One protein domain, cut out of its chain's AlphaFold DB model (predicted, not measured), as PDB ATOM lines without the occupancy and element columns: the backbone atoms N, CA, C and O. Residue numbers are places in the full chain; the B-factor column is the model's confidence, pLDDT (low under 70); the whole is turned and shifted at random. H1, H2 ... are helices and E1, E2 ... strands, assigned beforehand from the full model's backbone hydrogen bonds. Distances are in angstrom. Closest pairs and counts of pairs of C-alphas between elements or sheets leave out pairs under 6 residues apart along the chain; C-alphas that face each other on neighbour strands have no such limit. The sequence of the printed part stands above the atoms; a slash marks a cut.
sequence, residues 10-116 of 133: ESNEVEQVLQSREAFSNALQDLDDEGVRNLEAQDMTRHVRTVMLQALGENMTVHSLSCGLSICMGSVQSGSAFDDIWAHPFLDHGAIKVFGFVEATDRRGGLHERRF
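What this domain is: This is residues 10 to 116 of the 133 residues of an uncharacterized protein of Stenotrophomonas sp. 278 (UniProt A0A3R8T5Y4). A twisted sheet of four strands forms the middle layer between helices: H1 and H2, meeting at a corner, cover one face, and the long H3 covers E1 and E2 on the other. The short H4 packs on the last part of H3, in the stretch that leads from E2 to E3. The printed part has 107 residues, with four named helices and four named strands in the order H1 H2 H3 E1 E2 H4 E3 E4. The sheet's order is E1 E2 E4 E3, antiparallel throughout, and the class is mixed, helices and strands. The whole is compact and rounded, with a radius of gyration of the C-alphas of 13.2 A and spans of 35 by 30 by 22 A.

Where its parts are: H1, residues 11 to 19, begins at C-alpha 11 (43.311, 54.513, 39.529). H2, residues 21 to 35, is 20.6 A long, and H3, residues 39 to 55, 24.3 A. E1, residues 60 to 67, is 19.7 A long and bends by 58 degrees at residue 64. E2, residues 71 to 78, is 23.1 A long and begins at C-alpha 71 (34.866, 48.052, 30.916). H4 is residues 88 to 91, and E3, residues 100 to 106, is 20.1 A long. E4, residues 112 to 116, ends at C-alpha 116 (45.228, 46.127, 32.494).

How they stand to each other: H1 is on the sheet at a height of 8.1 A, over E3 and only just not over E4, on which 2 of its C-alphas fall. H1 and H2 touch only at the corner, about perpendicular at 74 degrees; the closest C-alphas, of Val 17 and Ala 23, are 5.1 A apart. H2 is on the same face at a height of 8.7 A, over E1 and E2, slantwise to the strands at 39 degrees to E2 on the local plane. H3 is on the opposite face at a height of 8.8 A, along the strands at 18 degrees to E1 on the local plane. These three layers are helices on both faces of one sheet. The hairpin E1 and E2 has N 61 and O 77 at 2.9 A; E2 and E4 have N 76 and O 114 at 2.8 A; the hairpin E3 and E4 has N 104 and O 115 at 2.8 A. H4 is not on the sheet and touches H3 at residues 51 to 55 alone, with the C-alphas of Ala 55 and Phe 90 closest at 5.0 A. E2, H4 and E3 make a split strand-helix-strand unit, two strands running the same way with E4 between them, and its crossover is right-handed. In H1, H2 and H3 every O i to N i+4 pair is within hydrogen-bond range; H4 is too short for such a pair.

The domain as a whole: The two C-alphas farthest apart, of Arg 37 and Ser 80, are 36.2 A apart. The printed part has no cut and no long link. The mean pLDDT of the printed part is 88.5, with residues 10 to 11 and 106 to 111 under 70.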
ATOM      1  N   GLU A  10      38.798  54.786  39.667       69.25
ATOM      2  CA  GLU A  10      39.712  55.125  40.767       69.25
ATOM      3  C   GLU A  10      41.060  54.405  40.569       69.25
ATOM      4  O   GLU A  10      41.226  53.234  40.920       69.25
ATOM      5  N   SER A  11      42.036  55.104  39.975       68.88
ATOM      6  CA  SER A  11      43.311  54.513  39.529       68.88
ATOM      7  C   SER A  11      44.060  53.774  40.640       68.88
ATOM      8  O   SER A  11      44.608  52.707  40.390       68.88
ATOM      9  N   ASN A  12      44.056  54.300  41.871       72.62
ATOM     10  CA  ASN A  12      44.763  53.684  42.998       72.62
ATOM     11  C   ASN A  12      44.144  52.344  43.422       72.62
ATOM     12  O   ASN A  12      44.864  51.425  43.807       72.62
ATOM     13  N   GLU A  13      42.817  52.225  43.372       79.06
ATOM     14  CA  GLU A  13      42.124  50.985  43.730       79.06
ATOM     15  C   GLU A  13      42.295  49.934  42.634       79.06
ATOM     16  O   GLU A  13      42.564  48.766  42.920       79.06
ATOM     17  N   VAL A  14      42.207  50.357  41.371       84.19
ATOM     18  CA  VAL A  14      42.431  49.467  40.230       84.19
ATOM     19  C   VAL A  14      43.871  48.985  40.187       84.19
ATOM     20  O   VAL A  14      44.093  47.788  40.036       84.19
ATOM     21  N   GLU A  15      44.855  49.859  40.389       86.56
ATOM     22  CA  GLU A  15      46.261  49.455  40.396       86.56
ATOM     23  C   GLU A  15      46.541  48.403  41.483       86.56
ATOM     24  O   GLU A  15      47.198  47.398  41.206       86.56
ATOM     25  N   GLN A  16      45.973  48.555  42.687       86.69
ATOM     26  CA  GLN A  16      46.089  47.547  43.751       86.69
ATOM     27  C   GLN A  16      45.511  46.187  43.340       86.69
ATOM     28  O   GLN A  16      46.100  45.145  43.648       86.69
ATOM     29  N   VAL A  17      44.381  46.182  42.627       89.81
ATOM     30  CA  VAL A  17      43.792  44.953  42.085       89.81
ATOM     31  C   VAL A  17      44.699  44.338  41.027       89.81
ATOM     32  O   VAL A  17      45.002  43.151  41.117       89.81
ATOM     33  N   LEU A  18      45.184  45.127  40.067       91.31
ATOM     34  CA  LEU A  18      46.038  44.635  38.983       91.31
ATOM     35  C   LEU A  18      47.377  44.081  39.513       91.31
ATOM     36  O   LEU A  18      47.873  43.067  39.017       91.31
ATOM     37  N   GLN A  19      47.946  44.681  40.562       90.19
ATOM     38  CA  GLN A  19      49.189  44.213  41.191       90.19
ATOM     39  C   GLN A  19      49.026  42.906  41.992       90.19
ATOM     40  O   GLN A  19      50.010  42.197  42.222       90.19
ATOM     41  N   SER A  20      47.808  42.554  42.418       89.06
ATOM     42  CA  SER A  20      47.531  41.334  43.182       89.06
ATOM     43  C   SER A  20      46.976  40.234  42.284       89.06
ATOM     44  O   SER A  20      45.885  40.354  41.738       89.06
ATOM     45  N   ARG A  21      47.691  39.108  42.172       88.94
ATOM     46  CA  ARG A  21      47.240  37.959  41.365       88.94
ATOM     47  C   ARG A  21      45.857  37.452  41.783       88.94
ATOM     48  O   ARG A  21      45.044  37.130  40.924       88.94
ATOM     49  N   GLU A  22      45.605  37.371  43.087       90.69
ATOM     50  CA  GLU A  22      44.324  36.906  43.626       90.69
ATOM     51  C   GLU A  22      43.205  37.905  43.329       90.69
ATOM     52  O   GLU A  22      42.173  37.523  42.783       90.69
ATOM     53  N   ALA A  23      43.426  39.192  43.621       90.94
ATOM     54  CA  ALA A  23      42.412  40.215  43.389       90.94
ATOM     55  C   ALA A  23      42.088  40.354  41.896       90.94
ATOM     56  O   ALA A  23      40.918  40.422  41.536       90.94
ATOM     57  N   PHE A  24      43.110  40.329  41.037       91.75
ATOM     58  CA  PHE A  24      42.949  40.324  39.589       91.75
ATOM     59  C   PHE A  24      42.150  39.112  39.099       91.75
ATOM     60  O   PHE A  24      41.198  39.281  38.345       91.75
ATOM     61  N   SER A  25      42.498  37.898  39.542       92.94
ATOM     62  CA  SER A  25      41.786  36.680  39.134       92.94
ATOM     63  C   SER A  25      40.314  36.716  39.544       92.94
ATOM     64  O   SER A  25      39.455  36.370  38.738       92.94
ATOM     65  N   ASN A  26      40.022  37.161  40.770       93.44
ATOM     66  CA  ASN A  26      38.649  37.279  41.259       93.44
ATOM     67  C   ASN A  26      37.874  38.345  40.473       93.44
ATOM     68  O   ASN A  26      36.771  38.085  40.013       93.44
ATOM     69  N   ALA A  27      38.476  39.517  40.246       91.94
ATOM     70  CA  ALA A  27      37.853  40.598  39.486       91.94
ATOM     71  C   ALA A  27      37.551  40.203  38.035       91.94
ATOM     72  O   ALA A  27      36.501  40.553  37.502       91.94
ATOM     73  N   LEU A  28      38.471  39.473  37.401       93.38
ATOM     74  CA  LEU A  28      38.289  38.959  36.052       93.38
ATOM     75  C   LEU A  28      37.152  37.930  35.998       93.38
ATOM     76  O   LEU A  28      36.374  37.947  35.049       93.38
ATOM     77  N   GLN A  29      37.052  37.063  37.008       93.50
ATOM     78  CA  GLN A  29      35.982  36.074  37.101       93.50
ATOM     79  C   GLN A  29      34.616  36.722  37.346       93.50
ATOM     80  O   GLN A  29      33.662  36.360  36.670       93.50
ATOM     81  N   ASP A  30      34.532  37.729  38.219       90.12
ATOM     82  CA  ASP A  30      33.302  38.504  38.423       90.12
ATOM     83  C   ASP A  30      32.830  39.151  37.103       90.12
ATOM     84  O   ASP A  30      31.649  39.105  36.763       90.12
ATOM     85  N   LEU A  31      33.766  39.717  36.329       89.38
ATOM     86  CA  LEU A  31      33.501  40.294  35.007       89.38
ATOM     87  C   LEU A  31      33.033  39.250  33.989       89.38
ATOM     88  O   LEU A  31      32.119  39.519  33.214       89.38
ATOM     89  N   ASP A  32      33.649  38.068  33.981       90.81
ATOM     90  CA  ASP A  32      33.256  36.959  33.107       90.81
ATOM     91  C   ASP A  32      31.860  36.428  33.463       90.81
ATOM     92  O   ASP A  32      31.014  36.283  32.583       90.81
ATOM     93  N   ASP A  33      31.560  36.244  34.749       89.50
ATOM     94  CA  ASP A  33      30.249  35.793  35.227       89.50
ATOM     95  C   ASP A  33      29.127  36.798  34.898       89.50
ATOM     96  O   ASP A  33      28.002  36.396  34.563       89.50
ATOM     97  N   GLU A  34      29.416  38.103  34.973       82.94
ATOM     98  CA  GLU A  34      28.529  39.171  34.496       82.94
ATOM     99  C   GLU A  34      28.380  39.122  32.962       82.94
ATOM    100  O   GLU A  34      27.261  39.180  32.438       82.94
ATOM    101  N   GLY A  35      29.491  38.965  32.237       82.25
ATOM    102  CA  GLY A  35      29.554  38.958  30.775       82.25
ATOM    103  C   GLY A  35      28.860  37.757  30.128       82.25
ATOM    104  O   GLY A  35      28.125  37.915  29.157       82.25
ATOM    105  N   VAL A  36      28.979  36.553  30.692       86.31
ATOM    106  CA  VAL A  36      28.319  35.333  30.184       86.31
ATOM    107  C   VAL A  36      26.792  35.469  30.166       86.31
ATOM    108  O   VAL A  36      26.111  34.836  29.358       86.31
ATOM    109  N   ARG A  37      26.224  36.337  31.007       86.25
ATOM    110  CA  ARG A  37      24.777  36.596  31.051       86.25
ATOM    111  C   ARG A  37      24.327  37.681  30.068       86.25
ATOM    112  O   ARG A  37      23.127  37.930  29.968       86.25
ATOM    113  N   ASN A  38      25.255  38.308  29.344       89.31
ATOM    114  CA  ASN A  38      24.993  39.422  28.442       89.31
ATOM    115  C   ASN A  38      25.658  39.201  27.064       89.31
ATOM    116  O   ASN A  38      26.879  39.154  26.935       89.31
ATOM    117  N   LEU A  39      24.848  39.090  26.005       92.00
ATOM    118  CA  LEU A  39      25.348  38.858  24.641       92.00
ATOM    119  C   LEU A  39      26.232  40.000  24.121       92.00
ATOM    120  O   LEU A  39      27.227  39.742  23.450       92.00
ATOM    121  N   GLU A  40      25.913  41.245  24.466       90.06
ATOM    122  CA  GLU A  40      26.680  42.422  24.046       90.06
ATOM    123  C   GLU A  40      28.075  42.404  24.681       90.06
ATOM    124  O   GLU A  40      29.066  42.668  24.004       90.06
ATOM    125  N   ALA A  41      28.176  42.010  25.953       91.06
ATOM    126  CA  ALA A  41      29.453  41.848  26.649       91.06
ATOM    127  C   ALA A  41      30.307  40.707  26.058       91.06
ATOM    128  O   ALA A  41      31.530  40.835  25.927       91.06
ATOM    129  N   GLN A  42      29.680  39.606  25.629       93.62
ATOM    130  CA  GLN A  42      30.371  38.508  24.938       93.62
ATOM    131  C   GLN A  42      30.894  38.935  23.564       93.62
ATOM    132  O   GLN A  42      32.045  38.650  23.216       93.62
ATOM    133  N   ASP A  43      30.061  39.623  22.784       93.31
ATOM    134  CA  ASP A  43      30.442  40.144  21.475       93.31
ATOM    135  C   ASP A  43      31.557  41.181  21.603       93.31
ATOM    136  O   ASP A  43      32.533  41.126  20.850       93.31
ATOM    137  N   MET A  44      31.480  42.041  22.621       92.50
ATOM    138  CA  MET A  44      32.527  42.997  22.954       92.50
ATOM    139  C   MET A  44      33.839  42.296  23.317       92.50
ATOM    140  O   MET A  44      34.877  42.601  22.733       92.50
ATOM    141  N   THR A  45      33.804  41.300  24.208       95.56
ATOM    142  CA  THR A  45      34.994  40.519  24.585       95.56
ATOM    143  C   THR A  45      35.656  39.886  23.359       95.56
ATOM    144  O   THR A  45      36.881  39.931  23.212       95.56
ATOM    145  N   ARG A  46      34.859  39.321  22.440       95.56
ATOM    146  CA  ARG A  46      35.367  38.733  21.193       95.56
ATOM    147  C   ARG A  46      35.991  39.792  20.289       95.56
ATOM    148  O   ARG A  46      37.088  39.577  19.781       95.56
ATOM    149  N   HIS A  47      35.313  40.922  20.111       95.38
ATOM    150  CA  HIS A  47      35.785  42.016  19.270       95.38
ATOM    151  C   HIS A  47      37.104  42.605  19.787       95.38
ATOM    152  O   HIS A  47      38.080  42.666  19.040       95.38
ATOM    153  N   VAL A  48      37.170  42.934  21.081       95.38
ATOM    154  CA  VAL A  48      38.379  43.434  21.753       95.38
ATOM    155  C   VAL A  48      39.529  42.449  21.603       95.38
ATOM    156  O   VAL A  48      40.627  42.848  21.221       95.38
ATOM    157  N   ARG A  49      39.286  41.151  21.828       96.50
ATOM    158  CA  ARG A  49      40.314  40.121  21.645       96.50
ATOM    159  C   ARG A  49      40.869  40.123  20.224       96.50
ATOM    160  O   ARG A  49      42.080  40.049  20.057       96.50
ATOM    161  N   THR A  50      40.008  40.202  19.210       96.62
ATOM    162  CA  THR A  50      40.440  40.250  17.807       96.62
ATOM    163  C   THR A  50      41.307  41.473  17.529       96.62
ATOM    164  O   THR A  50      42.369  41.320  16.933       96.62
ATOM    165  N   VAL A  51      40.906  42.655  18.004       96.12
ATOM    166  CA  VAL A  51      41.683  43.890  17.824       96.12
ATOM    167  C   VAL A  51      43.034  43.796  18.533       96.12
ATOM    168  O   VAL A  51      44.059  44.101  17.932       96.12
ATOM    169  N   MET A  52      43.075  43.299  19.774       96.06
ATOM    170  CA  MET A  52      44.339  43.078  20.483       96.06
ATOM    171  C   MET A  52      45.253  42.110  19.724       96.06
ATOM    172  O   MET A  52      46.436  42.381  19.581       96.06
ATOM    173  N   LEU A  53      44.725  41.005  19.193       94.44
ATOM    174  CA  LEU A  53      45.523  40.044  18.420       94.44
ATOM    175  C   LEU A  53      46.057  40.619  17.100       94.44
ATOM    176  O   LEU A  53      47.068  40.136  16.604       94.44
ATOM    177  N   GLN A  54      45.383  41.617  16.525       94.31
ATOM    178  CA  GLN A  54      45.844  42.328  15.329       94.31
ATOM    179  C   GLN A  54      46.873  43.418  15.657       94.31
ATOM    180  O   GLN A  54      47.740  43.703  14.836       94.31
ATOM    181  N   ALA A  55      46.761  44.031  16.838       93.12
ATOM    182  CA  ALA A  55      47.590  45.150  17.267       93.12
ATOM    183  C   ALA A  55      48.895  44.726  17.957       93.12
ATOM    184  O   ALA A  55      49.918  45.397  17.823       93.12
ATOM    185  N   LEU A  56      48.850  43.655  18.751       90.25
ATOM    186  CA  LEU A  56      49.990  43.199  19.537       90.25
ATOM    187  C   LEU A  56      51.062  42.573  18.637       90.25
ATOM    188  O   LEU A  56      50.766  41.863  17.678       90.25
ATOM    189  N   GLY A  57      52.324  42.822  18.982       84.56
ATOM    190  CA  GLY A  57      53.474  42.219  18.311       84.56
ATOM    191  C   GLY A  57      53.562  40.701  18.507       84.56
ATOM    192  O   GLY A  57      53.024  40.147  19.462       84.56
ATOM    193  N   GLU A  58      54.305  40.026  17.626       85.19
ATOM    194  CA  GLU A  58      54.417  38.555  17.575       85.19
ATOM    195  C   GLU A  58      54.940  37.904  18.872       85.19
ATOM    196  O   GLU A  58      54.713  36.720  19.116       85.19
ATOM    197  N   ASN A  59      55.642  38.661  19.720       87.75
ATOM    198  CA  ASN A  59      56.175  38.198  21.002       87.75
ATOM    199  C   ASN A  59      55.185  38.340  22.173       87.75
ATOM    200  O   ASN A  59      55.555  38.027  23.310       87.75
ATOM    201  N   MET A  60      53.979  38.854  21.927       91.44
ATOM    202  CA  MET A  60      52.957  39.130  22.931       91.44
ATOM    203  C   MET A  60      51.717  38.265  22.711       91.44
ATOM    204  O   MET A  60      51.288  38.021  21.588       91.44
ATOM    205  N   THR A  61      51.105  37.810  23.804       93.00
ATOM    206  CA  THR A  61      49.874  37.015  23.758       93.00
ATOM    207  C   THR A  61      48.850  37.534  24.759       93.00
ATOM    208  O   THR A  61      49.190  37.874  25.891       93.00
ATOM    209  N   VAL A  62      47.579  37.585  24.350       95.19
ATOM    210  CA  VAL A  62      46.461  37.910  25.251       95.19
ATOM    211  C   VAL A  62      46.189  36.698  26.140       95.19
ATOM    212  O   VAL A  62      45.498  35.762  25.728       95.19
ATOM    213  N   HIS A  63      46.743  36.711  27.351       93.56
ATOM    214  CA  HIS A  63      46.652  35.602  28.299       93.56
ATOM    215  C   HIS A  63      45.249  35.490  28.901       93.56
ATOM    216  O   HIS A  63      44.670  34.406  28.952       93.56
ATOM    217  N   SER A  64      44.666  36.622  29.287       95.19
ATOM    218  CA  SER A  64      43.300  36.689  29.794       95.19
ATOM    219  C   SER A  64      42.609  37.963  29.318       95.19
ATOM    220  O   SER A  64      43.261  38.979  29.085       95.19
ATOM    221  N   LEU A  65      41.295  37.897  29.119       96.94
ATOM    222  CA  LEU A  65      40.479  39.055  28.764       96.94
ATOM    223  C   LEU A  65      39.016  38.736  29.042       96.94
ATOM    224  O   LEU A  65      38.513  37.737  28.523       96.94
ATOM    225  N   SER A  66      38.363  39.616  29.792       95.50
ATOM    226  CA  SER A  66      36.920  39.641  29.993       95.50
ATOM    227  C   SER A  66      36.424  41.083  29.912       95.50
ATOM    228  O   SER A  66      37.098  42.007  30.382       95.50
ATOM    229  N   CYS A  67      35.265  41.281  29.297       93.06
ATOM    230  CA  CYS A  67      34.608  42.576  29.216       93.06
ATOM    231  C   CYS A  67      33.199  42.509  29.797       93.06
ATOM    232  O   CYS A  67      32.443  41.578  29.531       93.06
ATOM    233  N   GLY A  68      32.838  43.562  30.525       87.62
ATOM    234  CA  GLY A  68      31.454  43.955  30.739       87.62
ATOM    235  C   GLY A  68      30.969  44.852  29.594       87.62
ATOM    236  O   GLY A  68      31.570  44.904  28.521       87.62
ATOM    237  N   LEU A  69      29.895  45.608  29.832       81.50
ATOM    238  CA  LEU A  69      29.322  46.508  28.821       81.50
ATOM    239  C   LEU A  69      30.226  47.701  28.472       81.50
ATOM    240  O   LEU A  69      30.296  48.104  27.315       81.50
ATOM    241  N   SER A  70      30.914  48.266  29.464       83.81
ATOM    242  CA  SER A  70      31.691  49.508  29.319       83.81
ATOM    243  C   SER A  70      33.151  49.393  29.747       83.81
ATOM    244  O   SER A  70      33.935  50.316  29.513       83.81
ATOM    245  N   ILE A  71      33.525  48.284  30.381       89.56
ATOM    246  CA  ILE A  71      34.866  48.052  30.916       89.56
ATOM    247  C   ILE A  71      35.390  46.698  30.460       89.56
ATOM    248  O   ILE A  71      34.638  45.728  30.376       89.56
ATOM    249  N   CYS A  72      36.689  46.630  30.217       94.12
ATOM    250  CA  CYS A  72      37.402  45.393  29.941       94.12
ATOM    251  C   CYS A  72      38.597  45.277  30.877       94.12
ATOM    252  O   CYS A  72      39.277  46.265  31.155       94.12
ATOM    253  N   MET A  73      38.871  44.062  31.334       95.19
ATOM    254  CA  MET A  73      40.035  43.726  32.144       95.19
ATOM    255  C   MET A  73      40.737  42.521  31.528       95.19
ATOM    256  O   MET A  73      40.094  41.599  31.024       95.19
ATOM    257  N   GLY A  74      42.062  42.508  31.570       95.88
ATOM    258  CA  GLY A  74      42.821  41.403  31.012       95.88
ATOM    259  C   GLY A  74      44.300  41.454  31.336       95.88
ATOM    260  O   GLY A  74      44.768  42.272  32.130       95.88
ATOM    261  N   SER A  75      45.028  40.531  30.723       95.38
ATOM    262  CA  SER A  75      46.477  40.449  30.811       95.38
ATOM    263  C   SER A  75      47.096  40.088  29.467       95.38
ATOM    264  O   SER A  75      46.560  39.280  28.701       95.38
ATOM    265  N   VAL A  76      48.251  40.687  29.195       94.50
ATOM    266  CA  VAL A  76      49.150  40.303  28.108       94.50
ATOM    267  C   VAL A  76      50.408  39.706  28.715       94.50
ATOM    268  O   VAL A  76      50.932  40.209  29.708       94.50
ATOM    269  N   GLN A  77      50.901  38.634  28.106       92.94
ATOM    270  CA  GLN A  77      52.194  38.043  28.426       92.94
ATOM    271  C   GLN A  77      53.166  38.247  27.271       92.94
ATOM    272  O   GLN A  77      52.766  38.188  26.109       92.94
ATOM    273  N   SER A  78      54.441  38.447  27.594       89.50
ATOM    274  CA  SER A  78      55.517  38.539  26.615       89.50
ATOM    275  C   SER A  78      56.692  37.637  26.983       89.50
ATOM    276  O   SER A  78      57.013  37.438  28.158       89.50
ATOM    277  N   GLY A  79      57.352  37.103  25.953       86.56
ATOM    278  CA  GLY A  79      58.619  36.379  26.095       86.56
ATOM    279  C   GLY A  79      59.808  37.282  26.457       86.56
ATOM    280  O   GLY A  79      60.879  36.775  26.776       86.56
ATOM    281  N   SER A  80      59.629  38.604  26.413       85.50
ATOM    282  CA  SER A  80      60.634  39.618  26.741       85.50
ATOM    283  C   SER A  80      60.029  40.725  27.604       85.50
ATOM    284  O   SER A  80      58.814  40.799  27.772       85.50
ATOM    285  N   ALA A  81      60.867  41.598  28.163       86.12
ATOM    286  CA  ALA A  81      60.374  42.763  28.886       86.12
ATOM    287  C   ALA A  81      59.481  43.628  27.979       86.12
ATOM    288  O   ALA A  81      59.777  43.797  26.795       86.12
ATOM    289  N   PHE A  82      58.404  44.169  28.547       87.69
ATOM    290  CA  PHE A  82      57.563  45.150  27.866       87.69
ATOM    291  C   PHE A  82      58.286  46.490  27.793       87.69
ATOM    292  O   PHE A  82      58.903  46.905  28.777       87.69
ATOM    293  N   ASP A  83      58.155  47.176  26.663       86.50
ATOM    294  CA  ASP A  83      58.404  48.611  26.615       86.50
ATOM    295  C   ASP A  83      57.270  49.377  27.329       86.50
ATOM    296  O   ASP A  83      56.209  48.824  27.641       86.50
ATOM    297  N   ASP A  84      57.502  50.654  27.630       84.50
ATOM    298  CA  ASP A  84      56.514  51.506  28.308       84.50
ATOM    299  C   ASP A  84      55.326  51.883  27.402       84.50
ATOM    300  O   ASP A  84      54.374  52.510  27.859       84.50
ATOM    301  N   ILE A  85      55.369  51.511  26.118       89.00
ATOM    302  CA  ILE A  85      54.400  51.902  25.089       89.00
ATOM    303  C   ILE A  85      53.680  50.698  24.467       89.00
ATOM    304  O   ILE A  85      53.035  50.835  23.429       89.00
ATOM    305  N   TRP A  86      53.753  49.524  25.096       90.75
ATOM    306  CA  TRP A  86      53.335  48.256  24.489       90.75
ATOM    307  C   TRP A  86      51.849  48.243  24.129       90.75
ATOM    308  O   TRP A  86      51.425  47.529  23.220       90.75
ATOM    309  N   ALA A  87      51.057  49.034  24.858       92.38
ATOM    310  CA  ALA A  87      49.626  49.173  24.666       92.38
ATOM    311  C   ALA A  87      49.270  50.159  23.541       92.38
ATOM    312  O   ALA A  87      48.160  50.078  23.024       92.38
ATOM    313  N   HIS A  88      50.174  51.060  23.125       92.75
ATOM    314  CA  HIS A  88      49.879  52.075  22.103       92.75
ATOM    315  C   HIS A  88      49.370  51.477  20.786       92.75
ATOM    316  O   HIS A  88      48.339  51.945  20.317       92.75
ATOM    317  N   PRO A  89      49.964  50.407  20.212       92.06
ATOM    318  CA  PRO A  89      49.424  49.798  18.994       92.06
ATOM    319  C   PRO A  89      47.955  49.380  19.122       92.06
ATOM    320  O   PRO A  89      47.203  49.465  18.154       92.06
ATOM    321  N   PHE A  90      47.536  48.936  20.311       92.88
ATOM    322  CA  PHE A  90      46.149  48.580  20.600       92.88
ATOM    323  C   PHE A  90      45.272  49.821  20.813       92.88
ATOM    324  O   PHE A  90      44.208  49.922  20.202       92.88
ATOM    325  N   LEU A  91      45.722  50.769  21.639       91.88
ATOM    326  CA  LEU A  91      44.984  51.994  21.960       91.88
ATOM    327  C   LEU A  91      44.773  52.888  20.727       91.88
ATOM    328  O   LEU A  91      43.704  53.477  20.569       91.88
ATOM    329  N   ASP A  92      45.749  52.916  19.821       91.56
ATOM    330  CA  ASP A  92      45.740  53.729  18.603       91.56
ATOM    331  C   ASP A  92      45.165  52.985  17.383       91.56
ATOM    332  O   ASP A  92      45.026  53.575  16.310       91.56
ATOM    333  N   HIS A  93      44.784  51.705  17.517       91.75
ATOM    334  CA  HIS A  93      44.260  50.896  16.404       91.75
ATOM    335  C   HIS A  93      42.995  51.510  15.772       91.75
ATOM    336  O   HIS A  93      42.671  51.254  14.611       91.75
ATOM    337  N   GLY A  94      42.219  52.281  16.540       87.94
ATOM    338  CA  GLY A  94      41.033  53.000  16.061       87.94
ATOM    339  C   GLY A  94      39.787  52.138  15.816       87.94
ATOM    340  O   GLY A  94      38.725  52.687  15.526       87.94
ATOM    341  N   ALA A  95      39.881  50.812  15.969       91.69
ATOM    342  CA  ALA A  95      38.725  49.910  15.900       91.69
ATOM    343  C   ALA A  95      37.843  50.003  17.155       91.69
ATOM    344  O   ALA A  95      36.638  49.786  17.084       91.69
ATOM    345  N   ILE A  96      38.443  50.361  18.293       89.69
ATOM    346  CA  ILE A  96      37.776  50.558  19.577       89.69
ATOM    347  C   ILE A  96      38.220  51.911  20.120       89.69
ATOM    348  O   ILE A  96      39.390  52.274  20.008       89.69
ATOM    349  N   LYS A  97      37.288  52.666  20.705       89.69
ATOM    350  CA  LYS A  97      37.614  53.904  21.416       89.69
ATOM    351  C   LYS A  97      37.787  53.606  22.894       89.69
ATOM    352  O   LYS A  97      36.837  53.194  23.553       89.69
ATOM    353  N   VAL A  98      38.994  53.833  23.392       89.94
ATOM    354  CA  VAL A  98      39.329  53.717  24.810       89.94
ATOM    355  C   VAL A  98      39.354  55.116  25.420       89.94
ATOM    356  O   VAL A  98      40.042  55.999  24.915       89.94
ATOM    357  N   PHE A  99      38.595  55.321  26.495       86.69
ATOM    358  CA  PHE A  99      38.500  56.599  27.215       86.69
ATOM    359  C   PHE A  99      39.252  56.591  28.546       86.69
ATOM    360  O   PHE A  99      39.467  57.640  29.151       86.69
ATOM    361  N   GLY A 100      39.682  55.415  28.999       86.56
ATOM    362  CA  GLY A 100      40.455  55.244  30.218       86.56
ATOM    363  C   GLY A 100      41.258  53.961  30.183       86.56
ATOM    364  O   GLY A 100      40.718  52.950  29.752       86.56
ATOM    365  N   PHE A 101      42.513  53.986  30.632       89.88
ATOM    366  CA  PHE A 101      43.400  52.821  30.605       89.88
ATOM    367  C   PHE A 101      44.351  52.833  31.804       89.88
ATOM    368  O   PHE A 101      45.194  53.719  31.907       89.88
ATOM    369  N   VAL A 102      44.223  51.847  32.692       90.44
ATOM    370  CA  VAL A 102      45.132  51.598  33.820       90.44
ATOM    371  C   VAL A 102      45.857  50.285  33.561       90.44
ATOM    372  O   VAL A 102      45.239  49.304  33.144       90.44
ATOM    373  N   GLU A 103      47.144  50.231  33.877       92.19
ATOM    374  CA  GLU A 103      47.911  48.993  33.851       92.19
ATOM    375  C   GLU A 103      48.760  48.796  35.105       92.19
ATOM    376  O   GLU A 103      49.060  49.737  35.833       92.19
ATOM    377  N   ALA A 104      49.179  47.555  35.335       90.81
ATOM    378  CA  ALA A 104      50.210  47.222  36.299       90.81
ATOM    379  C   ALA A 104      51.073  46.061  35.799       90.81
ATOM    380  O   ALA A 104      50.620  45.160  35.085       90.81
ATOM    381  N   THR A 105      52.332  46.060  36.222       84.31
ATOM    382  CA  THR A 105      53.253  44.944  35.995       84.31
ATOM    383  C   THR A 105      53.111  43.927  37.117       84.31
ATOM    384  O   THR A 105      53.306  44.283  38.284       84.31
ATOM    385  N   ASP A 106      52.881  42.654  36.787       69.94
ATOM    386  CA  ASP A 106      53.156  41.602  37.765       69.94
ATOM    387  C   ASP A 106      54.672  41.376  37.831       69.94
ATOM    388  O   ASP A 106      55.313  40.951  36.871       69.94
ATOM    389  N   ARG A 107      55.272  41.699  38.979       59.72
ATOM    390  CA  ARG A 107      56.715  41.557  39.219       59.72
ATOM    391  C   ARG A 107      57.106  40.174  39.760       59.72
ATOM    392  O   ARG A 107      58.264  39.990  40.126       59.72
ATOM    393  N   ARG A 108      56.172  39.217  39.886       58.44
ATOM    394  CA  ARG A 108      56.379  37.973  40.660       58.44
ATOM    395  C   ARG A 108      56.582  36.683  39.844       58.44
ATOM    396  O   ARG A 108      56.509  35.604  40.431       58.44
ATOM    397  N   GLY A 109      56.885  36.742  38.545       56.31
ATOM    398  CA  GLY A 109      57.080  35.542  37.714       56.31
ATOM    399  C   GLY A 109      58.123  35.696  36.603       56.31
ATOM    400  O   GLY A 109      58.449  36.804  36.197       56.31
ATOM    401  N   GLY A 110      58.653  34.570  36.110       63.03
ATOM    402  CA  GLY A 110      59.615  34.524  34.994       63.03
ATOM    403  C   GLY A 110      59.013  34.785  33.604       63.03
ATOM    404  O   GLY A 110      59.755  34.834  32.630       63.03
ATOM    405  N   LEU A 111      57.688  34.947  33.511       67.19
ATOM    406  CA  LEU A 111      56.980  35.457  32.336       67.19
ATOM    407  C   LEU A 111      56.661  36.930  32.588       67.19
ATOM    408  O   LEU A 111      56.111  37.265  33.637       67.19
ATOM    409  N   HIS A 112      56.992  37.800  31.636       85.94
ATOM    410  CA  HIS A 112      56.620  39.205  31.721       85.94
ATOM    411  C   HIS A 112      55.109  39.301  31.499       85.94
ATOM    412  O   HIS A 112      54.633  38.959  30.418       85.94
ATOM    413  N   GLU A 113      54.356  39.753  32.505       91.31
ATOM    414  CA  GLU A 113      52.902  39.947  32.434       91.31
ATOM    415  C   GLU A 113      52.547  41.416  32.705       91.31
ATOM    416  O   GLU A 113      52.982  42.009  33.699       91.31
ATOM    417  N   ARG A 114      51.723  41.992  31.827       93.00
ATOM    418  CA  ARG A 114      51.059  43.283  32.024       93.00
ATOM    419  C   ARG A 114      49.573  43.038  32.188       93.00
ATOM    420  O   ARG A 114      48.930  42.491  31.294       93.00
ATOM    421  N   ARG A 115      49.035  43.435  33.335       94.25
ATOM    422  CA  ARG A 115      47.598  43.409  33.617       94.25
ATOM    423  C   ARG A 115      47.038  44.791  33.396       94.25
ATOM    424  O   ARG A 115      47.697  45.775  33.717       94.25
ATOM    425  N   PHE A 116      45.834  44.863  32.863       94.38
ATOM    426  CA  PHE A 116      45.228  46.127  32.494       94.38
ATOM    427  C   PHE A 116      43.725  46.121  32.742       94.38
ATOM    428  O   PHE A 116      43.072  45.073  32.753       94.38
TER     429      PHE A 116